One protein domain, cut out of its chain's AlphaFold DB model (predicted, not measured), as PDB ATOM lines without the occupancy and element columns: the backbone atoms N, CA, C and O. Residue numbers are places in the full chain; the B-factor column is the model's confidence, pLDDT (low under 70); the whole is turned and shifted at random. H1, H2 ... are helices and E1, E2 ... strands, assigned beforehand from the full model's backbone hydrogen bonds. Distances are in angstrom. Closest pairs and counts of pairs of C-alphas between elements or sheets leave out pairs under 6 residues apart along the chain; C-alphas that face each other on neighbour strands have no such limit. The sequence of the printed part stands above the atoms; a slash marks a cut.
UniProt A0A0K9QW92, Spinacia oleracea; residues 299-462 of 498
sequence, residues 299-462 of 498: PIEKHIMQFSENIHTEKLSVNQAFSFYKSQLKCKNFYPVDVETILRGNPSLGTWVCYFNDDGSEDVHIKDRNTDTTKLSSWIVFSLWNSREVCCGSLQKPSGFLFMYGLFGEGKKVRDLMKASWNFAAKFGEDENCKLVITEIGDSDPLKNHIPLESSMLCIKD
ATOM      1  N   PRO A 299     206.037 213.227 365.184       79.12
ATOM      2  CA  PRO A 299     205.844 213.966 363.939       79.12
ATOM      3  C   PRO A 299     205.042 215.258 364.149       79.12
ATOM      4  O   PRO A 299     203.940 215.217 364.702       79.12
ATOM      5  N   ILE A 300     205.565 216.389 363.666       75.38
ATOM      6  CA  ILE A 300     204.988 217.735 363.855       75.38
ATOM      7  C   ILE A 300     203.653 217.889 363.112       75.38
ATOM      8  O   ILE A 300     202.699 218.434 363.659       75.38
ATOM      9  N   GLU A 301     203.540 217.316 361.912       65.50
ATOM     10  CA  GLU A 301     202.365 217.450 361.034       65.50
ATOM     11  C   GLU A 301     201.063 216.875 361.623       65.50
ATOM     12  O   GLU A 301     199.984 217.106 361.075       65.50
ATOM     13  N   LYS A 302     201.128 216.092 362.713       58.81
ATOM     14  CA  LYS A 302     199.980 215.298 363.169       58.81
ATOM     15  C   LYS A 302     199.184 215.864 364.334       58.81
ATOM     16  O   LYS A 302     198.022 215.486 364.421       58.81
ATOM     17  N   HIS A 303     199.689 216.756 365.191       56.44
ATOM     18  CA  HIS A 303     198.903 217.181 366.361       56.44
ATOM     19  C   HIS A 303     199.314 218.537 366.953       56.44
ATOM     20  O   HIS A 303     200.445 218.726 367.382       56.44
ATOM     21  N   ILE A 304     198.328 219.424 367.125       56.66
ATOM     22  CA  ILE A 304     198.351 220.488 368.136       56.66
ATOM     23  C   ILE A 304     197.332 220.081 369.205       56.66
ATOM     24  O   ILE A 304     196.125 220.176 368.981       56.66
ATOM     25  N   MET A 305     197.787 219.587 370.360       62.41
ATOM     26  CA  MET A 305     196.872 219.312 371.482       62.41
ATOM     27  C   MET A 305     196.289 220.632 372.029       62.41
ATOM     28  O   MET A 305     197.003 221.620 372.208       62.41
ATOM     29  N   GLN A 306     194.986 220.661 372.303       58.91
ATOM     30  CA  GLN A 306     194.353 221.791 372.987       58.91
ATOM     31  C   GLN A 306     194.619 221.702 374.496       58.91
ATOM     32  O   GLN A 306     194.498 220.624 375.081       58.91
ATOM     33  N   PHE A 307     194.951 222.829 375.129       64.88
ATOM     34  CA  PHE A 307     195.164 222.921 376.577       64.88
ATOM     35  C   PHE A 307     194.278 223.982 377.216       64.88
ATOM     36  O   PHE A 307     193.808 224.899 376.548       64.88
ATOM     37  N   SER A 308     194.092 223.852 378.528       56.34
ATOM     38  CA  SER A 308     193.474 224.866 379.380       56.34
ATOM     39  C   SER A 308     194.344 226.125 379.497       56.34
ATOM     40  O   SER A 308     195.570 226.034 379.513       56.34
ATOM     41  N   GLU A 309     193.703 227.279 379.669       60.25
ATOM     42  CA  GLU A 309     194.244 228.632 379.443       60.25
ATOM     43  C   GLU A 309     195.277 229.174 380.466       60.25
ATOM     44  O   GLU A 309     195.597 230.355 380.415       60.25
ATOM     45  N   ASN A 310     195.880 228.359 381.346       78.12
ATOM     46  CA  ASN A 310     196.683 228.868 382.484       78.12
ATOM     47  C   ASN A 310     198.160 228.415 382.521       78.12
ATOM     48  O   ASN A 310     198.773 228.410 383.591       78.12
ATOM     49  N   ILE A 311     198.736 227.986 381.391       86.19
ATOM     50  CA  ILE A 311     200.159 227.607 381.313       86.19
ATOM     51  C   ILE A 311     200.959 228.760 380.711       86.19
ATOM     52  O   ILE A 311     200.684 229.197 379.594       86.19
ATOM     53  N   HIS A 312     201.979 229.212 381.436       86.25
ATOM     54  CA  HIS A 312     202.936 230.204 380.963       86.25
ATOM     55  C   HIS A 312     204.210 229.520 380.489       86.25
ATOM     56  O   HIS A 312     204.675 228.573 381.120       86.25
ATOM     57  N   THR A 313     204.783 230.027 379.398       89.62
ATOM     58  CA  THR A 313     206.076 229.593 378.862       89.62
ATOM     59  C   THR A 313     206.990 230.806 378.761       89.62
ATOM     60  O   THR A 313     206.693 231.753 378.035       89.62
ATOM     61  N   GLU A 314     208.111 230.786 379.479       90.81
ATOM     62  CA  GLU A 314     209.087 231.878 379.500       90.81
ATOM     63  C   GLU A 314     210.446 231.389 378.993       90.81
ATOM     64  O   GLU A 314     210.925 230.327 379.390       90.81
ATOM     65  N   LYS A 315     211.078 232.167 378.102       94.38
ATOM     66  CA  LYS A 315     212.439 231.888 377.629       94.38
ATOM     67  C   LYS A 315     213.446 232.375 378.665       94.38
ATOM     68  O   LYS A 315     213.489 233.564 378.978       94.38
ATOM     69  N   LEU A 316     214.295 231.475 379.143       92.88
ATOM     70  CA  LEU A 316     215.380 231.801 380.058       92.88
ATOM     71  C   LEU A 316     216.553 232.427 379.298       92.88
ATOM     72  O   LEU A 316     216.879 232.033 378.175       92.88
ATOM     73  N   SER A 317     217.247 233.374 379.933       93.44
ATOM     74  CA  SER A 317     218.561 233.787 379.436       93.44
ATOM     75  C   SER A 317     219.557 232.631 379.558       93.44
ATOM     76  O   SER A 317     219.461 231.805 380.467       93.44
ATOM     77  N   VAL A 318     220.573 232.603 378.692       92.81
ATOM     78  CA  VAL A 318     221.602 231.547 378.708       92.81
ATOM     79  C   VAL A 318     222.266 231.413 380.083       92.81
ATOM     80  O   VAL A 318     222.511 230.305 380.550       92.81
ATOM     81  N   ASN A 319     222.500 232.530 380.779       91.19
ATOM     82  CA  ASN A 319     223.099 232.513 382.114       91.19
ATOM     83  C   ASN A 319     222.162 231.890 383.166       91.19
ATOM     84  O   ASN A 319     222.630 231.197 384.066       91.19
ATOM     85  N   GLN A 320     220.848 232.116 383.054       90.50
ATOM     86  CA  GLN A 320     219.855 231.492 383.934       90.50
ATOM     87  C   GLN A 320     219.744 229.996 383.664       90.50
ATOM     88  O   GLN A 320     219.808 229.213 384.607       90.50
ATOM     89  N   ALA A 321     219.655 229.603 382.391       91.88
ATOM     90  CA  ALA A 321     219.636 228.202 381.986       91.88
ATOM     91  C   ALA A 321     220.895 227.466 382.466       91.88
ATOM     92  O   ALA A 321     220.799 226.410 383.084       91.88
ATOM     93  N   PHE A 322     222.078 228.056 382.268       91.06
ATOM     94  CA  PHE A 322     223.332 227.475 382.740       91.06
ATOM     95  C   PHE A 322     223.367 227.334 384.265       91.06
ATOM     96  O   PHE A 322     223.744 226.278 384.768       91.06
ATOM     97  N   SER A 323     222.943 228.361 385.010       88.44
ATOM     98  CA  SER A 323     222.858 228.291 386.474       88.44
ATOM     99  C   SER A 323     221.905 227.180 386.930       88.44
ATOM    100  O   SER A 323     222.262 226.378 387.798       88.44
ATOM    101  N   PHE A 324     220.735 227.084 386.289       88.50
ATOM    102  CA  PHE A 324     219.742 226.047 386.547       88.50
ATOM    103  C   PHE A 324     220.323 224.653 386.298       88.50
ATOM    104  O   PHE A 324     220.416 223.865 387.241       88.50
ATOM    105  N   TYR A 325     220.817 224.364 385.092       88.69
ATOM    106  CA  TYR A 325     221.394 223.056 384.777       88.69
ATOM    107  C   TYR A 325     222.580 222.732 385.680       88.69
ATOM    108  O   TYR A 325     222.614 221.669 386.286       88.69
ATOM    109  N   LYS A 326     223.507 223.667 385.895       85.25
ATOM    110  CA  LYS A 326     224.634 223.456 386.811       85.25
ATOM    111  C   LYS A 326     224.178 223.114 388.233       85.25
ATOM    112  O   LYS A 326     224.858 222.353 388.913       85.25
ATOM    113  N   SER A 327     223.065 223.675 388.710       82.88
ATOM    114  CA  SER A 327     222.512 223.337 390.026       82.88
ATOM    115  C   SER A 327     221.914 221.926 390.065       82.88
ATOM    116  O   SER A 327     222.229 221.171 390.984       82.88
ATOM    117  N   GLN A 328     221.151 221.545 389.038       81.69
ATOM    118  CA  GLN A 328     220.505 220.236 388.933       81.69
ATOM    119  C   GLN A 328     221.523 219.106 388.730       81.69
ATOM    120  O   GLN A 328     221.418 218.040 389.337       81.69
ATOM    121  N   LEU A 329     222.557 219.359 387.924       76.56
ATOM    122  CA  LEU A 329     223.576 218.381 387.547       76.56
ATOM    123  C   LEU A 329     224.580 218.078 388.667       76.56
ATOM    124  O   LEU A 329     225.130 216.984 388.702       76.56
ATOM    125  N   LYS A 330     224.761 218.977 389.648       68.06
ATOM    126  CA  LYS A 330     225.595 218.711 390.843       68.06
ATOM    127  C   LYS A 330     225.169 217.465 391.618       68.06
ATOM    128  O   LYS A 330     226.001 216.864 392.288       68.06
ATOM    129  N   CYS A 331     223.885 217.122 391.560       60.62
ATOM    130  CA  CYS A 331     223.317 215.970 392.254       60.62
ATOM    131  C   CYS A 331     223.202 214.737 391.345       60.62
ATOM    132  O   CYS A 331     222.584 213.750 391.739       60.62
ATOM    133  N   LYS A 332     223.738 214.796 390.117       68.38
ATOM    134  CA  LYS A 332     223.721 213.690 389.158       68.38
ATOM    135  C   LYS A 332     225.062 212.971 389.142       68.38
ATOM    136  O   LYS A 332     226.116 213.563 389.378       68.38
ATOM    137  N   ASN A 333     225.004 211.686 388.811       64.31
ATOM    138  CA  ASN A 333     226.192 210.847 388.696       64.31
ATOM    139  C   ASN A 333     227.050 211.252 387.490       64.31
ATOM    140  O   ASN A 333     228.266 211.110 387.544       64.31
ATOM    141  N   PHE A 334     226.433 211.791 386.432       72.12
ATOM    142  CA  PHE A 334     227.097 212.014 385.154       72.12
ATOM    143  C   PHE A 334     226.494 213.185 384.370       72.12
ATOM    144  O   PHE A 334     225.275 213.250 384.203       72.12
ATOM    145  N   TYR A 335     227.335 214.109 383.896       78.31
ATOM    146  CA  TYR A 335     226.915 215.241 383.063       78.31
ATOM    147  C   TYR A 335     228.083 215.840 382.256       78.31
ATOM    148  O   TYR A 335     229.232 215.739 382.696       78.31
ATOM    149  N   PRO A 336     227.827 216.486 381.101       83.94
ATOM    150  CA  PRO A 336     228.890 217.127 380.327       83.94
ATOM    151  C   PRO A 336     229.441 218.351 381.070       83.94
ATOM    152  O   PRO A 336     228.677 219.179 381.568       83.94
ATOM    153  N   VAL A 337     230.764 218.502 381.170       86.69
ATOM    154  CA  VAL A 337     231.349 219.670 381.871       86.69
ATOM    155  C   VAL A 337     231.117 220.981 381.114       86.69
ATOM    156  O   VAL A 337     231.081 222.056 381.713       86.69
ATOM    157  N   ASP A 338     230.902 220.891 379.802       88.31
ATOM    158  CA  ASP A 338     230.787 222.002 378.862       88.31
ATOM    159  C   ASP A 338     229.332 222.366 378.514       88.31
ATOM    160  O   ASP A 338     229.059 222.910 377.445       88.31
ATOM    161  N   VAL A 339     228.383 222.139 379.436       89.69
ATOM    162  CA  VAL A 339     226.958 222.506 379.266       89.69
ATOM    163  C   VAL A 339     226.778 223.962 378.838       89.69
ATOM    164  O   VAL A 339     225.907 224.264 378.028       89.69
ATOM    165  N   GLU A 340     227.605 224.885 379.339       91.62
ATOM    166  CA  GLU A 340     227.543 226.285 378.910       91.62
ATOM    167  C   GLU A 340     227.811 226.445 377.406       91.62
ATOM    168  O   GLU A 340     227.122 227.217 376.737       91.62
ATOM    169  N   THR A 341     228.772 225.692 376.866       91.94
ATOM    170  CA  THR A 341     229.104 225.676 375.436       91.94
ATOM    171  C   THR A 341     227.947 225.122 374.616       91.94
ATOM    172  O   THR A 341     227.608 225.706 373.590       91.94
ATOM    173  N   ILE A 342     227.293 224.055 375.093       91.81
ATOM    174  CA  ILE A 342     226.094 223.488 374.454       91.81
ATOM    175  C   ILE A 342     224.995 224.553 374.362       91.81
ATOM    176  O   ILE A 342     224.482 224.821 373.279       91.81
ATOM    177  N   LEU A 343     224.676 225.220 375.475       93.12
ATOM    178  CA  LEU A 343     223.595 226.211 375.531       93.12
ATOM    179  C   LEU A 343     223.865 227.456 374.676       93.12
ATOM    180  O   LEU A 343     222.916 228.074 374.194       93.12
ATOM    181  N   ARG A 344     225.140 227.839 374.521       92.88
ATOM    182  CA  ARG A 344     225.591 228.975 373.695       92.88
ATOM    183  C   ARG A 344     225.777 228.622 372.218       92.88
ATOM    184  O   ARG A 344     225.934 229.539 371.414       92.88
ATOM    185  N   GLY A 345     225.827 227.336 371.876       87.50
ATOM    186  CA  GLY A 345     226.086 226.867 370.518       87.50
ATOM    187  C   GLY A 345     224.986 227.280 369.543       87.50
ATOM    188  O   GLY A 345     223.823 227.362 369.919       87.50
ATOM    189  N   ASN A 346     225.352 227.503 368.277       85.06
ATOM    190  CA  ASN A 346     224.406 227.895 367.224       85.06
ATOM    191  C   ASN A 346     223.200 226.938 367.082       85.06
ATOM    192  O   ASN A 346     222.084 227.426 366.934       85.06
ATOM    193  N   PRO A 347     223.359 225.603 367.201       87.31
ATOM    194  CA  PRO A 347     222.208 224.706 367.122       87.31
ATOM    195  C   PRO A 347     221.256 224.792 368.332       87.31
ATOM    196  O   PRO A 347     220.152 224.261 368.272       87.31
ATOM    197  N   SER A 348     221.643 225.440 369.437       92.38
ATOM    198  CA  SER A 348     220.788 225.625 370.615       92.38
ATOM    199  C   SER A 348     219.836 226.809 370.415       92.38
ATOM    200  O   SER A 348     220.241 227.971 370.416       92.38
ATOM    201  N   LEU A 349     218.538 226.529 370.298       93.38
ATOM    202  CA  LEU A 349     217.497 227.539 370.050       93.38
ATOM    203  C   LEU A 349     217.111 228.304 371.328       93.38
ATOM    204  O   LEU A 349     216.575 229.423 371.288       93.38
ATOM    205  N   GLY A 350     217.398 227.708 372.484       94.62
ATOM    206  CA  GLY A 350     217.196 228.296 373.800       94.62
ATOM    207  C   GLY A 350     216.718 227.293 374.841       94.62
ATOM    208  O   GLY A 350     216.630 226.090 374.594       94.62
ATOM    209  N   THR A 351     216.395 227.832 376.013       96.31
ATOM    210  CA  THR A 351     215.834 227.096 377.146       96.31
ATOM    211  C   THR A 351     214.574 227.804 377.608       96.31
ATOM    212  O   THR A 351     214.560 229.033 377.723       96.31
ATOM    213  N   TRP A 352     213.533 227.035 377.891       95.56
ATOM    214  CA  TRP A 352     212.249 227.535 378.350       95.56
ATOM    215  C   TRP A 352     211.848 226.864 379.648       95.56
ATOM    216  O   TRP A 352     212.228 225.727 379.929       95.56
ATOM    217  N   VAL A 353     211.051 227.585 380.422       93.44
ATOM    218  CA  VAL A 353     210.347 227.062 381.583       93.44
ATOM    219  C   VAL A 353     208.850 227.205 381.353       93.44
ATOM    220  O   VAL A 353     208.375 228.281 380.986       93.44
ATOM    221  N   CYS A 354     208.117 226.115 381.555       91.69
ATOM    222  CA  CYS A 354     206.664 226.103 381.579       91.69
ATOM    223  C   CYS A 354     206.172 225.906 383.014       91.69
ATOM    224  O   CYS A 354     206.662 225.027 383.724       91.69
ATOM    225  N   TYR A 355     205.191 226.696 383.436       89.31
ATOM    226  CA  TYR A 355     204.609 226.625 384.778       89.31
ATOM    227  C   TYR A 355     203.142 227.066 384.773       89.31
ATOM    228  O   TYR A 355     202.660 227.670 383.813       89.31
ATOM    229  N   PHE A 356     202.423 226.737 385.847       84.56
ATOM    230  CA  PHE A 356     201.074 227.250 386.090       84.56
ATOM    231  C   PHE A 356     201.136 228.525 386.927       84.56
ATOM    232  O   PHE A 356     201.893 228.576 387.896       84.56
ATOM    233  N   ASN A 357     200.282 229.498 386.617       70.12
ATOM    234  CA  ASN A 357     199.921 230.510 387.605       70.12
ATOM    235  C   ASN A 357     198.991 229.840 388.618       70.12
ATOM    236  O   ASN A 357     197.865 229.486 388.273       70.12
ATOM    237  N   ASP A 358     199.460 229.611 389.841       59.81
ATOM    238  CA  ASP A 358     198.531 229.351 390.938       59.81
ATOM    239  C   ASP A 358     198.026 230.706 391.463       59.81
ATOM    240  O   ASP A 358     198.783 231.675 391.526       59.81
ATOM    241  N   ASP A 359     196.748 230.759 391.853       47.19
ATOM    242  CA  ASP A 359     195.956 231.959 392.194       47.19
ATOM    243  C   ASP A 359     196.449 232.770 393.427       47.19
ATOM    244  O   ASP A 359     195.682 233.499 394.056       47.19
ATOM    245  N   GLY A 360     197.722 232.646 393.814       49.66
ATOM    246  CA  GLY A 360     198.323 233.324 394.967       49.66
ATOM    247  C   GLY A 360     199.836 233.559 394.894       49.66
ATOM    248  O   GLY A 360     200.403 234.051 395.869       49.66
ATOM    249  N   SER A 361     200.510 233.233 393.787       45.72
ATOM    250  CA  SER A 361     201.903 233.642 393.566       45.72
ATOM    251  C   SER A 361     201.920 234.989 392.842       45.72
ATOM    252  O   SER A 361     201.617 235.034 391.653       45.72
ATOM    253  N   GLU A 362     202.240 236.076 393.556       41.91
ATOM    254  CA  GLU A 362     202.563 237.377 392.941       41.91
ATOM    255  C   GLU A 362     203.528 237.164 391.770       41.91
ATOM    256  O   GLU A 362     204.485 236.408 391.941       41.91
ATOM    257  N   ASP A 363     203.246 237.807 390.626       40.66
ATOM    258  CA  ASP A 363     203.993 237.753 389.361       40.66
ATOM    259  C   ASP A 363     205.464 237.360 389.565       40.66
ATOM    260  O   ASP A 363     206.338 238.201 389.808       40.66
ATOM    261  N   VAL A 364     205.753 236.056 389.482       45.72
ATOM    262  CA  VAL A 364     207.122 235.551 389.566       45.72
ATOM    263  C   VAL A 364     207.752 235.822 388.211       45.72
ATOM    264  O   VAL A 364     207.873 234.946 387.362       45.72
ATOM    265  N   HIS A 365     208.145 237.071 387.982       45.00
ATOM    266  CA  HIS A 365     209.044 237.385 386.893       45.00
ATOM    267  C   HIS A 365     210.366 236.676 387.175       45.00
ATOM    268  O   HIS A 365     211.117 237.057 388.078       45.00
ATOM    269  N   ILE A 366     210.699 235.683 386.349       50.44
ATOM    270  CA  ILE A 366     211.993 234.987 386.331       50.44
ATOM    271  C   ILE A 366     213.063 235.934 385.750       50.44
ATOM    272  O   ILE A 366     213.930 235.554 384.975       50.44
ATOM    273  N   LYS A 367     213.009 237.226 386.086       43.25
ATOM    274  CA  LYS A 367     213.986 238.251 385.708       43.25
ATOM    275  C   LYS A 367     214.969 238.544 386.835       43.25
ATOM    276  O   LYS A 367     216.067 239.025 386.552       43.25
ATOM    277  N   ASP A 368     214.639 238.184 388.077       42.31
ATOM    278  CA  ASP A 368     215.552 238.359 389.202       42.31
ATOM    279  C   ASP A 368     216.470 237.148 389.393       42.31
ATOM    280  O   ASP A 368     216.057 235.986 389.423       42.31
ATOM    281  N   ARG A 369     217.763 237.469 389.488       39.69
ATOM    282  CA  ARG A 369     218.960 236.632 389.288       39.69
ATOM    283  C   ARG A 369     219.135 235.410 390.209       39.69
ATOM    284  O   ARG A 369     220.200 234.814 390.169       39.69
ATOM    285  N   ASN A 370     218.142 235.033 391.009       43.84
ATOM    286  CA  ASN A 370     218.191 233.923 391.971       43.84
ATOM    287  C   ASN A 370     216.782 233.357 392.240       43.84
ATOM    288  O   ASN A 370     216.399 233.145 393.391       43.84
ATOM    289  N   THR A 371     215.954 233.185 391.210       45.94
ATOM    290  CA  THR A 371     214.604 232.638 391.393       45.94
ATOM    291  C   THR A 371     214.682 231.152 391.733       45.94
ATOM    292  O   THR A 371     214.913 230.295 390.886       45.94
ATOM    293  N   ASP A 372     214.534 230.888 393.025       49.53
ATOM    294  CA  ASP A 372     214.383 229.574 393.625       49.53
ATOM    295  C   ASP A 372     213.110 228.936 393.042       49.53
ATOM    296  O   ASP A 372     211.992 229.401 393.294       49.53
ATOM    297  N   THR A 373     213.263 227.900 392.210       50.31
ATOM    298  CA  THR A 373     212.139 227.157 391.602       50.31
ATOM    299  C   THR A 373     211.209 226.542 392.656       50.31
ATOM    300  O   THR A 373     210.100 226.126 392.335       50.31
ATOM    301  N   THR A 374     211.619 226.570 393.928       49.12
ATOM    302  CA  THR A 374     210.862 226.205 395.134       49.12
ATOM    303  C   THR A 374     209.558 226.986 395.329       49.12
ATOM    304  O   THR A 374     208.694 226.529 396.074       49.12
ATOM    305  N   LYS A 375     209.381 228.144 394.673       56.41
ATOM    306  CA  LYS A 375     208.129 228.921 394.738       56.41
ATOM    307  C   LYS A 375     207.041 228.445 393.772       56.41
ATOM    308  O   LYS A 375     205.883 228.809 393.963       56.41
ATOM    309  N   LEU A 376     207.381 227.657 392.752       66.06
ATOM    310  CA  LEU A 376     206.421 227.153 391.767       66.06
ATOM    311  C   LEU A 376     205.881 225.793 392.218       66.06
ATOM    312  O   LEU A 376     206.643 224.860 392.460       66.06
ATOM    313  N   SER A 377     204.557 225.651 392.297       74.56
ATOM    314  CA  SER A 377     203.922 224.392 392.719       74.56
ATOM    315  C   SER A 377     204.061 223.272 391.684       74.56
ATOM    316  O   SER A 377     203.963 222.086 392.018       74.56
ATOM    317  N   SER A 378     204.231 223.629 390.409       87.12
ATOM    318  CA  SER A 378     204.551 222.727 389.305       87.12
ATOM    319  C   SER A 378     205.268 223.488 388.196       87.12
ATOM    320  O   SER A 378     204.808 224.553 387.780       87.12
ATOM    321  N   TRP A 379     206.366 222.927 387.701       90.19
ATOM    322  CA  TRP A 379     207.185 223.525 386.651       90.19
ATOM    323  C   TRP A 379     207.867 222.444 385.803       90.19
ATOM    324  O   TRP A 379     208.049 221.308 386.245       90.19
ATOM    325  N   ILE A 380     208.247 222.798 384.578       92.25
ATOM    326  CA  ILE A 380     209.114 221.992 383.714       92.25
ATOM    327  C   ILE A 380     210.067 222.914 382.949       92.25
ATOM    328  O   ILE A 380     209.658 223.961 382.458       92.25
ATOM    329  N   VAL A 381     211.335 222.536 382.858       94.00
ATOM    330  CA  VAL A 381     212.390 223.205 382.098       94.00
ATOM    331  C   VAL A 381     212.857 222.263 380.999       94.00
ATOM    332  O   VAL A 381     213.004 221.063 381.232       94.00
ATOM    333  N   PHE A 382     213.072 222.808 379.807       94.81
ATOM    334  CA  PHE A 382     213.614 222.084 378.662       94.81
ATOM    335  C   PHE A 382     214.360 223.037 377.729       94.81
ATOM    336  O   PHE A 382     214.083 224.239 377.677       94.81
ATOM    337  N   SER A 383     215.289 222.491 376.958       95.81
ATOM    338  CA  SER A 383     215.985 223.186 375.880       95.81
ATOM    339  C   SER A 383     215.652 222.562 374.529       95.81
ATOM    340  O   SER A 383     215.307 221.384 374.461       95.81
ATOM    341  N   LEU A 384     215.776 223.341 373.452       94.94
ATOM    342  CA  LEU A 384     215.576 222.864 372.078       94.94
ATOM    343  C   LEU A 384     216.867 222.993 371.267       94.94
ATOM    344  O   LEU A 384     217.546 224.020 371.330       94.94
ATOM    345  N   TRP A 385     217.185 221.950 370.507       90.69
ATOM    346  CA  TRP A 385     218.343 221.853 369.623       90.69
ATOM    347  C   TRP A 385     217.898 221.585 368.184       90.69
ATOM    348  O   TRP A 385     217.043 220.731 367.959       90.69
ATOM    349  N   ASN A 386     218.460 222.308 367.219       87.12
ATOM    350  CA  ASN A 386     218.133 222.200 365.799       87.12
ATOM    351  C   ASN A 386     219.169 221.340 365.063       87.12
ATOM    352  O   ASN A 386     220.295 221.787 364.838       87.12
ATOM    353  N   SER A 387     218.784 220.141 364.615       76.75
ATOM    354  CA  SER A 387     219.707 219.258 363.883       76.75
ATOM    355  C   SER A 387     220.045 219.751 362.468       76.75
ATOM    356  O   SER A 387     221.047 219.344 361.884       76.75
ATOM    357  N   ARG A 388     219.283 220.699 361.901       72.00
ATOM    358  CA  ARG A 388     219.572 221.253 360.564       72.00
ATOM    359  C   ARG A 388     220.845 222.088 360.531       72.00
ATOM    360  O   ARG A 388     221.550 222.077 359.523       72.00
ATOM    361  N   GLU A 389     221.125 222.805 361.616       65.31
ATOM    362  CA  GLU A 389     222.333 223.626 361.763       65.31
ATOM    363  C   GLU A 389     223.600 222.766 361.895       65.31
ATOM    364  O   GLU A 389     224.710 223.259 361.704       65.31
ATOM    365  N   VAL A 390     223.437 221.476 362.201       57.47
ATOM    366  CA  VAL A 390     224.521 220.507 362.386       57.47
ATOM    367  C   VAL A 390     224.922 219.848 361.065       57.47
ATOM    368  O   VAL A 390     226.111 219.683 360.799       57.47
ATOM    369  N   CYS A 391     223.943 219.491 360.230       52.53
ATOM    370  CA  CYS A 391     224.183 218.579 359.112       52.53
ATOM    371  C   CYS A 391     224.196 219.224 357.713       52.53
ATOM    372  O   CYS A 391     224.510 218.545 356.746       52.53
ATOM    373  N   CYS A 392     223.853 220.503 357.526       47.25
ATOM    374  CA  CYS A 392     223.697 221.049 356.165       47.25
ATOM    375  C   CYS A 392     225.031 221.263 355.407       47.25
ATOM    376  O   CYS A 392     225.606 222.351 355.460       47.25
ATOM    377  N   GLY A 393     225.451 220.267 354.618       44.59
ATOM    378  CA  GLY A 393     226.459 220.383 353.549       44.59
ATOM    379  C   GLY A 393     225.900 220.327 352.112       44.59
ATOM    380  O   GLY A 393     226.634 220.594 351.162       44.59
ATOM    381  N   SER A 394     224.613 220.002 351.919       39.69
ATOM    382  CA  SER A 394     224.017 219.749 350.594       39.69
ATOM    383  C   SER A 394     223.173 220.917 350.039       39.69
ATOM    384  O   SER A 394     222.609 221.725 350.780       39.69
ATOM    385  N   LEU A 395     223.061 221.006 348.700       37.06
ATOM    386  CA  LEU A 395     222.318 222.056 347.972       37.06
ATOM    387  C   LEU A 395     220.785 222.024 348.167       37.06
ATOM    388  O   LEU A 395     220.112 223.002 347.845       37.06
ATOM    389  N   GLN A 396     220.217 220.933 348.688       43.25
ATOM    390  CA  GLN A 396     218.803 220.836 349.067       43.25
ATOM    391  C   GLN A 396     218.747 220.558 350.562       43.25
ATOM    392  O   GLN A 396     218.981 219.428 350.963       43.25
ATOM    393  N   LYS A 397     218.454 221.568 351.392       47.94
ATOM    394  CA  LYS A 397     218.365 221.364 352.845       47.94
ATOM    395  C   LYS A 397     217.163 220.455 353.165       47.94
ATOM    396  O   LYS A 397     216.032 220.951 353.075       47.94
ATOM    397  N   PRO A 398     217.354 219.183 353.561       53.09
ATOM    398  CA  PRO A 398     216.236 218.342 353.960       53.09
ATOM    399  C   PRO A 398     215.607 218.882 355.250       53.09
ATOM    400  O   PRO A 398     216.165 219.728 355.955       53.09
ATOM    401  N   SER A 399     214.397 218.420 355.534       58.69
ATOM    402  CA  SER A 399     213.730 218.636 356.817       58.69
ATOM    403  C   SER A 399     214.511 217.957 357.942       58.69
ATOM    404  O   SER A 399     214.676 216.743 357.889       58.69
ATOM    405  N   GLY A 400     214.958 218.713 358.945       73.19
ATOM    406  CA  GLY A 400     215.582 218.156 360.151       73.19
ATOM    407  C   GLY A 400     214.573 217.879 361.267       73.19
ATOM    408  O   GLY A 400     213.357 217.832 361.045       73.19
ATOM    409  N   PHE A 401     215.092 217.731 362.481       81.50
ATOM    410  CA  PHE A 401     214.318 217.513 363.696       81.50
ATOM    411  C   PHE A 401     214.745 218.478 364.803       81.50
ATOM    412  O   PHE A 401     215.876 218.968 364.835       81.50
ATOM    413  N   LEU A 402     213.825 218.728 365.731       87.75
ATOM    414  CA  LEU A 402     214.133 219.392 366.987       87.75
ATOM    415  C   LEU A 402     214.391 218.353 368.065       87.75
ATOM    416  O   LEU A 402     213.527 217.528 368.348       87.75
ATOM    417  N   PHE A 403     215.552 218.422 368.701       89.81
ATOM    418  CA  PHE A 403     215.849 217.611 369.870       89.81
ATOM    419  C   PHE A 403     215.565 218.411 371.144       89.81
ATOM    420  O   PHE A 403     216.173 219.452 371.401       89.81
ATOM    421  N   MET A 404     214.597 217.947 371.928       93.19
ATOM    422  CA  MET A 404     214.243 218.483 373.232       93.19
ATOM    423  C   MET A 404     215.099 217.799 374.301       93.19
ATOM    424  O   MET A 404     214.939 216.607 374.563       93.19
ATOM    425  N   TYR A 405     215.994 218.561 374.926       91.75
ATOM    426  CA  TYR A 405     217.006 218.065 375.862       91.75
ATOM    427  C   TYR A 405     216.980 218.823 377.189       91.75
ATOM    428  O   TYR A 405     216.324 219.858 377.317       91.75
ATOM    429  N   GLY A 406     217.700 218.309 378.191       89.31
ATOM    430  CA  GLY A 406     217.760 218.934 379.514       89.31
ATOM    431  C   GLY A 406     216.386 219.004 380.186       89.31
ATOM    432  O   GLY A 406     216.007 220.036 380.729       89.31
ATOM    433  N   LEU A 407     215.610 217.926 380.112       90.69
ATOM    434  CA  LEU A 407     214.252 217.905 380.637       90.69
ATOM    435  C   LEU A 407     214.266 217.719 382.161       90.69
ATOM    436  O   LEU A 407     214.682 216.681 382.672       90.69
ATOM    437  N   PHE A 408     213.789 218.727 382.886       89.50
ATOM    438  CA  PHE A 408     213.605 218.681 384.337       89.50
ATOM    439  C   PHE A 408     212.210 219.166 384.674       89.50
ATOM    440  O   PHE A 408     211.760 220.155 384.114       89.50
ATOM    441  N   GLY A 409     211.525 218.526 385.610       89.00
ATOM    442  CA  GLY A 409     210.219 218.998 386.038       89.00
ATOM    443  C   GLY A 409     209.820 218.431 387.380       89.00
ATOM    444  O   GLY A 409     210.175 217.306 387.726       89.00
ATOM    445  N   GLU A 410     209.059 219.220 388.120       86.06
ATOM    446  CA  GLU A 410     208.567 218.873 389.445       86.06
ATOM    447  C   GLU A 410     207.127 219.357 389.622       86.06
ATOM    448  O   GLU A 410     206.647 220.258 388.929       86.06
ATOM    449  N   GLY A 411     206.430 218.754 390.584       86.31
ATOM    450  CA  GLY A 411     205.089 219.159 390.995       86.31
ATOM    451  C   GLY A 411     203.954 218.280 390.471       86.31
ATOM    452  O   GLY A 411     204.098 217.447 389.577       86.31
ATOM    453  N   LYS A 412     202.775 218.457 391.076       85.19
ATOM    454  CA  LYS A 412     201.608 217.577 390.878       85.19
ATOM    455  C   LYS A 412     201.016 217.651 389.468       85.19
ATOM    456  O   LYS A 412     200.388 216.691 389.032       85.19
ATOM    457  N   LYS A 413     201.207 218.772 388.766       86.94
ATOM    458  CA  LYS A 413     200.666 219.015 387.420       86.94
ATOM    459  C   LYS A 413     201.723 218.865 386.311       86.94
ATOM    460  O   LYS A 413     201.488 219.286 385.181       86.94
ATOM    461  N   VAL A 414     202.876 218.239 386.589       89.25
ATOM    462  CA  VAL A 414     203.973 218.080 385.609       89.25
ATOM    463  C   VAL A 414     203.542 217.344 384.331       89.25
ATOM    464  O   VAL A 414     204.061 217.624 383.258       89.25
ATOM    465  N   ARG A 415     202.531 216.464 384.406       88.62
ATOM    466  CA  ARG A 415     201.940 215.797 383.231       88.62
ATOM    467  C   ARG A 415     201.400 216.798 382.208       88.62
ATOM    468  O   ARG A 415     201.609 216.619 381.013       88.62
ATOM    469  N   ASP A 416     200.682 217.814 382.668       87.69
ATOM    470  CA  ASP A 416     200.049 218.790 381.783       87.69
ATOM    471  C   ASP A 416     201.091 219.766 381.227       87.69
ATOM    472  O   ASP A 416     201.053 220.100 380.044       87.69
ATOM    473  N   LEU A 417     202.087 220.121 382.046       90.19
ATOM    474  CA  LEU A 417     203.239 220.905 381.604       90.19
ATOM    475  C   LEU A 417     204.078 220.162 380.562       90.19
ATOM    476  O   LEU A 417     204.471 220.767 379.574       90.19
ATOM    477  N   MET A 418     204.298 218.853 380.727       90.44
ATOM    478  CA  MET A 418     204.992 218.027 379.737       90.44
ATOM    479  C   MET A 418     204.293 218.109 378.380       90.44
ATOM    480  O   MET A 418     204.924 218.434 377.380       90.44
ATOM    481  N   LYS A 419     202.973 217.889 378.338       87.94
ATOM    482  CA  LYS A 419     202.206 218.017 377.092       87.94
ATOM    483  C   LYS A 419     202.345 219.413 376.478       87.94
ATOM    484  O   LYS A 419     202.541 219.531 375.270       87.94
ATOM    485  N   ALA A 420     202.270 220.460 377.302       88.62
ATOM    486  CA  ALA A 420     202.438 221.835 376.845       88.62
ATOM    487  C   ALA A 420     203.824 222.082 376.232       88.62
ATOM    488  O   ALA A 420     203.903 222.678 375.160       88.62
ATOM    489  N   SER A 421     204.890 221.563 376.845       91.50
ATOM    490  CA  SER A 421     206.260 221.649 376.328       91.50
ATOM    491  C   SER A 421     206.423 220.945 374.981       91.50
ATOM    492  O   SER A 421     206.998 221.521 374.063       91.50
ATOM    493  N   TRP A 422     205.861 219.743 374.820       89.31
ATOM    494  CA  TRP A 422     205.890 219.018 373.542       89.31
ATOM    495  C   TRP A 422     205.166 219.777 372.428       89.31
ATOM    496  O   TRP A 422     205.669 219.876 371.314       89.31
ATOM    497  N   ASN A 423     204.012 220.368 372.728       87.69
ATOM    498  CA  ASN A 423     203.290 221.192 371.761       87.69
ATOM    499  C   ASN A 423     203.996 222.504 371.443       87.69
ATOM    500  O   ASN A 423     203.940 222.963 370.304       87.69
ATOM    501  N   PHE A 424     204.623 223.123 372.441       89.81
ATOM    502  CA  PHE A 424     205.473 224.282 372.220       89.81
ATOM    503  C   PHE A 424     206.606 223.914 371.257       89.81
ATOM    504  O   PHE A 424     206.778 224.591 370.250       89.81
ATOM    505  N   ALA A 425     207.304 222.802 371.508       90.94
ATOM    506  CA  ALA A 425     208.365 222.297 370.642       90.94
ATOM    507  C   ALA A 425     207.859 221.957 369.232       90.94
ATOM    508  O   ALA A 425     208.532 222.280 368.262       90.94
ATOM    509  N   ALA A 426     206.669 221.364 369.096       86.56
ATOM    510  CA  ALA A 426     206.093 221.038 367.793       86.56
ATOM    511  C   ALA A 426     205.790 222.295 366.962       86.56
ATOM    512  O   ALA A 426     206.185 222.362 365.803       86.56
ATOM    513  N   LYS A 427     205.170 223.317 367.570       87.62
ATOM    514  CA  LYS A 427     204.933 224.618 366.915       87.62
ATOM    515  C   LYS A 427     206.242 225.320 366.558       87.62
ATOM    516  O   LYS A 427     206.388 225.811 365.450       87.62
ATOM    517  N   PHE A 428     207.206 225.316 367.479       88.25
ATOM    518  CA  PHE A 428     208.535 225.877 367.229       88.25
ATOM    519  C   PHE A 428     209.229 225.155 366.064       88.25
ATOM    520  O   PHE A 428     209.876 225.778 365.233       88.25
ATOM    521  N   GLY A 429     209.077 223.833 365.981       84.44
ATOM    522  CA  GLY A 429     209.629 223.026 364.900       84.44
ATOM    523  C   GLY A 429     208.986 223.307 363.549       84.44
ATOM    524  O   GLY A 429     209.698 223.289 362.552       84.44
ATOM    525  N   GLU A 430     207.689 223.615 363.506       83.19
ATOM    526  CA  GLU A 430     207.008 224.057 362.285       83.19
ATOM    527  C   GLU A 430     207.631 225.359 361.746       83.19
ATOM    528  O   GLU A 430     207.992 225.422 360.568       83.19
ATOM    529  N   ASP A 431     207.868 226.342 362.622       83.75
ATOM    530  CA  ASP A 431     208.523 227.613 362.274       83.75
ATOM    531  C   ASP A 431     209.975 227.410 361.784       83.75
ATOM    532  O   ASP A 431     210.437 228.089 360.865       83.75
ATOM    533  N   GLU A 432     210.684 226.429 362.351       80.81
ATOM    534  CA  GLU A 432     212.064 226.058 361.998       80.81
ATOM    535  C   GLU A 432     212.155 225.029 360.849       80.81
ATOM    536  O   GLU A 432     213.232 224.492 360.556       80.81
ATOM    537  N   ASN A 433     211.037 224.727 360.173       77.50
ATOM    538  CA  ASN A 433     210.947 223.754 359.077       77.50
ATOM    539  C   ASN A 433     211.508 222.362 359.454       77.50
ATOM    540  O   ASN A 433     212.186 221.687 358.668       77.50
ATOM    541  N   CYS A 434     211.281 221.946 360.693       78.81
ATOM    542  CA  CYS A 434     211.549 220.604 361.191       78.81
ATOM    543  C   CYS A 434     210.297 219.735 361.037       78.81
ATOM    544  O   CYS A 434     209.173 220.227 361.101       78.81
ATOM    545  N   LYS A 435     210.481 218.426 360.845       78.25
ATOM    546  CA  LYS A 435     209.360 217.469 360.729       78.25
ATOM    547  C   LYS A 435     209.093 216.680 362.000       78.25
ATOM    548  O   LYS A 435     207.996 216.149 362.170       78.25
ATOM    549  N   LEU A 436     210.088 216.581 362.876       82.56
ATOM    550  CA  LEU A 436     210.049 215.735 364.063       82.56
ATOM    551  C   LEU A 436     210.482 216.526 365.298       82.56
ATOM    552  O   LEU A 436     211.373 217.372 365.217       82.56
ATOM    553  N   VAL A 437     209.889 216.192 366.439       85.19
ATOM    554  CA  VAL A 437     210.406 216.509 367.773       85.19
ATOM    555  C   VAL A 437     210.874 215.208 368.410       85.19
ATOM    556  O   VAL A 437     210.125 214.232 368.436       85.19
ATOM    557  N   ILE A 438     212.100 215.191 368.914       87.44
ATOM    558  CA  ILE A 438     212.735 214.029 369.534       87.44
ATOM    559  C   ILE A 438     213.118 214.386 370.966       87.44
ATOM    560  O   ILE A 438     213.557 215.500 371.229       87.44
ATOM    561  N   THR A 439     212.977 213.457 371.905       89.69
ATOM    562  CA  THR A 439     213.586 213.573 373.236       89.69
ATOM    563  C   THR A 439     214.061 212.207 373.697       89.69
ATOM    564  O   THR A 439     213.463 211.192 373.338       89.69
ATOM    565  N   GLU A 440     215.116 212.176 374.499       86.69
ATOM    566  CA  GLU A 440     215.644 210.952 375.090       86.69
ATOM    567  C   GLU A 440     215.542 211.033 376.616       86.69
ATOM    568  O   GLU A 440     215.919 212.038 377.221       86.69
ATOM    569  N   ILE A 441     214.988 209.986 377.234       87.06
ATOM    570  CA  ILE A 441     214.733 209.920 378.678       87.06
ATOM    571  C   ILE A 441     215.225 208.589 379.252       87.06
ATOM    572  O   ILE A 441     215.002 207.530 378.664       87.06
ATOM    573  N   GLY A 442     215.845 208.643 380.435       84.38
ATOM    574  CA  GLY A 442     216.249 207.469 381.214       84.38
ATOM    575  C   GLY A 442     215.106 206.517 381.529       84.38
ATOM    576  O   GLY A 442     214.011 206.958 381.870       84.38
ATOM    577  N   ASP A 443     215.353 205.205 381.453       83.25
ATOM    578  CA  ASP A 443     214.341 204.206 381.816       83.25
ATOM    579  C   ASP A 443     213.847 204.388 383.261       83.25
ATOM    580  O   ASP A 443     212.642 204.293 383.513       83.25
ATOM    581  N   SER A 444     214.759 204.762 384.163       82.00
ATOM    582  CA  SER A 444     214.491 205.028 385.581       82.00
ATOM    583  C   SER A 444     214.091 206.487 385.875       82.00
ATOM    584  O   SER A 444     213.912 206.843 387.042       82.00
ATOM    585  N   ASP A 445     213.940 207.357 384.865       85.31
ATOM    586  CA  ASP A 445     213.482 208.740 385.066       85.31
ATOM    587  C   ASP A 445     211.946 208.792 385.245       85.31
ATOM    588  O   ASP A 445     211.195 208.408 384.340       85.31
ATOM    589  N   PRO A 446     211.429 209.326 386.371       86.81
ATOM    590  CA  PRO A 446     209.991 209.463 386.596       86.81
ATOM    591  C   PRO A 446     209.250 210.270 385.519       86.81
ATOM    592  O   PRO A 446     208.065 210.011 385.278       86.81
ATOM    593  N   LEU A 447     209.919 211.221 384.851       87.56
ATOM    594  CA  LEU A 447     209.341 212.046 383.784       87.56
ATOM    595  C   LEU A 447     208.879 211.220 382.582       87.56
ATOM    596  O   LEU A 447     207.935 211.627 381.901       87.56
ATOM    597  N   LYS A 448     209.444 210.024 382.379       87.38
ATOM    598  CA  LYS A 448     209.004 209.064 381.360       87.38
ATOM    599  C   LYS A 448     207.499 208.778 381.446       87.38
ATOM    600  O   LYS A 448     206.812 208.720 380.429       87.38
ATOM    601  N   ASN A 449     206.944 208.703 382.660       86.62
ATOM    602  CA  ASN A 449     205.516 208.440 382.900       86.62
ATOM    603  C   ASN A 449     204.585 209.612 382.530       86.62
ATOM    604  O   ASN A 449     203.352 209.474 382.545       86.62
ATOM    605  N   HIS A 450     205.167 210.776 382.243       88.00
ATOM    606  CA  HIS A 450     204.466 212.011 381.916       88.00
ATOM    607  C   HIS A 450     204.514 212.356 380.426       88.00
ATOM    608  O   HIS A 450     203.780 213.256 380.014       88.00
ATOM    609  N   ILE A 451     205.304 211.635 379.623       84.69
ATOM    610  CA  ILE A 451     205.358 211.836 378.174       84.69
ATOM    611  C   ILE A 451     203.974 211.561 377.560       84.69
ATOM    612  O   ILE A 451     203.327 210.564 377.908       84.69
ATOM    613  N   PRO A 452     203.478 212.437 376.668       76.25
ATOM    614  CA  PRO A 452     202.232 212.200 375.950       76.25
ATOM    615  C   PRO A 452     202.347 210.973 375.039       76.25
ATOM    616  O   PRO A 452     202.922 211.042 373.962       76.25
ATOM    617  N   LEU A 453     201.766 209.848 375.457       70.25
ATOM    618  CA  LEU A 453     201.678 208.632 374.642       70.25
ATOM    619  C   LEU A 453     200.568 208.770 373.586       70.25
ATOM    620  O   LEU A 453     199.499 208.169 373.713       70.25
ATOM    621  N   GLU A 454     200.816 209.590 372.567       68.19
ATOM    622  CA  GLU A 454     199.940 209.734 371.400       68.19
ATOM    623  C   GLU A 454     200.094 208.550 370.439       68.19
ATOM    624  O   GLU A 454     201.160 207.948 370.330       68.19
ATOM    625  N   SER A 455     199.043 208.226 369.678       60.06
ATOM    626  CA  SER A 455     199.073 207.092 368.736       60.06
ATOM    627  C   SER A 455     200.101 207.231 367.609       60.06
ATOM    628  O   SER A 455     200.426 206.239 366.961       60.06
ATOM    629  N   SER A 456     200.574 208.451 367.344       63.34
ATOM    630  CA  SER A 456     201.597 208.758 366.340       63.34
ATOM    631  C   SER A 456     203.014 208.833 366.906       63.34
ATOM    632  O   SER A 456     203.940 209.053 366.131       63.34
ATOM    633  N   MET A 457     203.185 208.714 368.226       73.44
ATOM    634  CA  MET A 457     204.500 208.776 368.849       73.44
ATOM    635  C   MET A 457     205.226 207.445 368.652       73.44
ATOM    636  O   MET A 457     204.686 206.377 368.952       73.44
ATOM    637  N   LEU A 458     206.454 207.522 368.149       76.69
ATOM    638  CA  LEU A 458     207.364 206.386 368.083       76.69
ATOM    639  C   LEU A 458     208.230 206.387 369.343       76.69
ATOM    640  O   LEU A 458     208.590 207.447 369.850       76.69
ATOM    641  N   CYS A 459     208.542 205.200 369.850       82.50
ATOM    642  CA  CYS A 459     209.445 205.015 370.978       82.50
ATOM    643  C   CYS A 459     210.475 203.962 370.588       82.50
ATOM    644  O   CYS A 459     210.101 202.838 370.252       82.50
ATOM    645  N   ILE A 460     211.746 204.336 370.641       81.56
ATOM    646  CA  ILE A 460     212.886 203.448 370.426       81.56
ATOM    647  C   ILE A 460     213.525 203.225 371.786       81.56
ATOM    648  O   ILE A 460     213.705 204.174 372.551       81.56
ATOM    649  N   LYS A 461     213.812 201.968 372.114       84.06
ATOM    650  CA  LYS A 461     214.497 201.628 373.356       84.06
ATOM    651  C   LYS A 461     215.943 201.307 373.040       84.06
ATOM    652  O   LYS A 461     216.224 200.319 372.366       84.06
ATOM    653  N   ASP A 462     216.825 202.129 373.578       84.06
ATOM    654  CA  ASP A 462     218.261 202.001 373.432       84.06
ATOM    655  C   ASP A 462     218.867 201.412 374.698       84.06
ATOM    656  O   ASP A 462     218.457 201.717 375.819       84.06
TER     657      ASP A 462
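What this domain is: This is residues 299 to 462 of the 498 residues of a protein of Spinacia oleracea (UniProt A0A0K9QW92). A twisted sheet of five strands curls round one long helix, H4, while the helical hairpin of H1 and H2 packs on its other face, giving three layers. Short H5 sits beside the strands on H4's face, H3 grazes the sheet, and E6 runs near the edge strand E5. The 164 printed residues have five named helices and six named strands, in the order E1 H1 H2 E2 E3 H3 E4 H4 E5 H5 E6; the class is mixed, helices and strands. The mixed sheet runs E1 E2 E3 E4 E5, antiparallel but for the parallel pair E4 and E5. The whole is compact, with a radius of gyration of the C-alphas of 16.1 A and spans of 52 by 36 by 30 A.

How they stand to each other: Start in the sheet with E3, residues 378 to 386, and E4, residues 400 to 411: they are antiparallel, with N 381 and O 408 2.7 A apart. E4 bends by 52 degrees at residue 406. On the other side of E3 is E2, residues 348 to 356, antiparallel and a hairpin with E3; N 354 and O 380 are 2.8 A apart. Edge strand E1, residues 311 to 316, is antiparallel to E2, with N 316 and O 351 at 2.8 A. The other edge strand, E5, residues 434 to 442, is parallel to E4, with N 404 and O 438 at 2.7 A. H4, residues 414 to 431, makes with E4 and E5 a strand-helix-strand unit, two parallel neighbour strands with a helix between, whose crossover is right-handed; its closest C-alphas to E3 are Val 414 and Ser 378, 6.0 A. On the opposite face, H1, residues 318 to 329, runs across the strands at a height over the sheet of 9.7 A. It touches H2, residues 339 to 344, at a shallow tilt of 20 degrees, opposite ways; the closest C-alphas are those of Phe 322 and Glu 340, 5.8 A. H5, residues 446 to 450, only just touches H4, with 3 pairs of C-alphas within 8 A, the closest those of His 450 and Arg 415, 4.7 A. H3, residues 388 to 391, only grazes the sheet. E6, residues 458 to 462, pairs with no named strand. In H1, H2 and H4 every O i to N i+4 pair is within hydrogen-bond range; H5 has 0 of 1, but 2 of 2 O i to N i+3 pairs, and H3 is too short for an i+4 pair.

Where its parts are: Find C-alpha 311 at (200.159, 227.607, 381.313), where E1 begins. E4, 32.6 A long, is the longest strand; E3 measures 27.2 A and E2 25.1 A. Find C-alpha 414 at (203.973, 218.080, 385.609); from there H4 runs 25.6 A. E6 ends at C-alpha 462, (218.261, 202.001, 373.432).

The domain as a whole: The C-alphas of Gly 360 and Leu 395, 54.0 A apart, are the two farthest apart. The printed part has no cut; E2 to E3 is the long link, 21 residues. Mean pLDDT of the printed part is 77.2, with 46 residues under 70, among them 358 to 376 and 389 to 399.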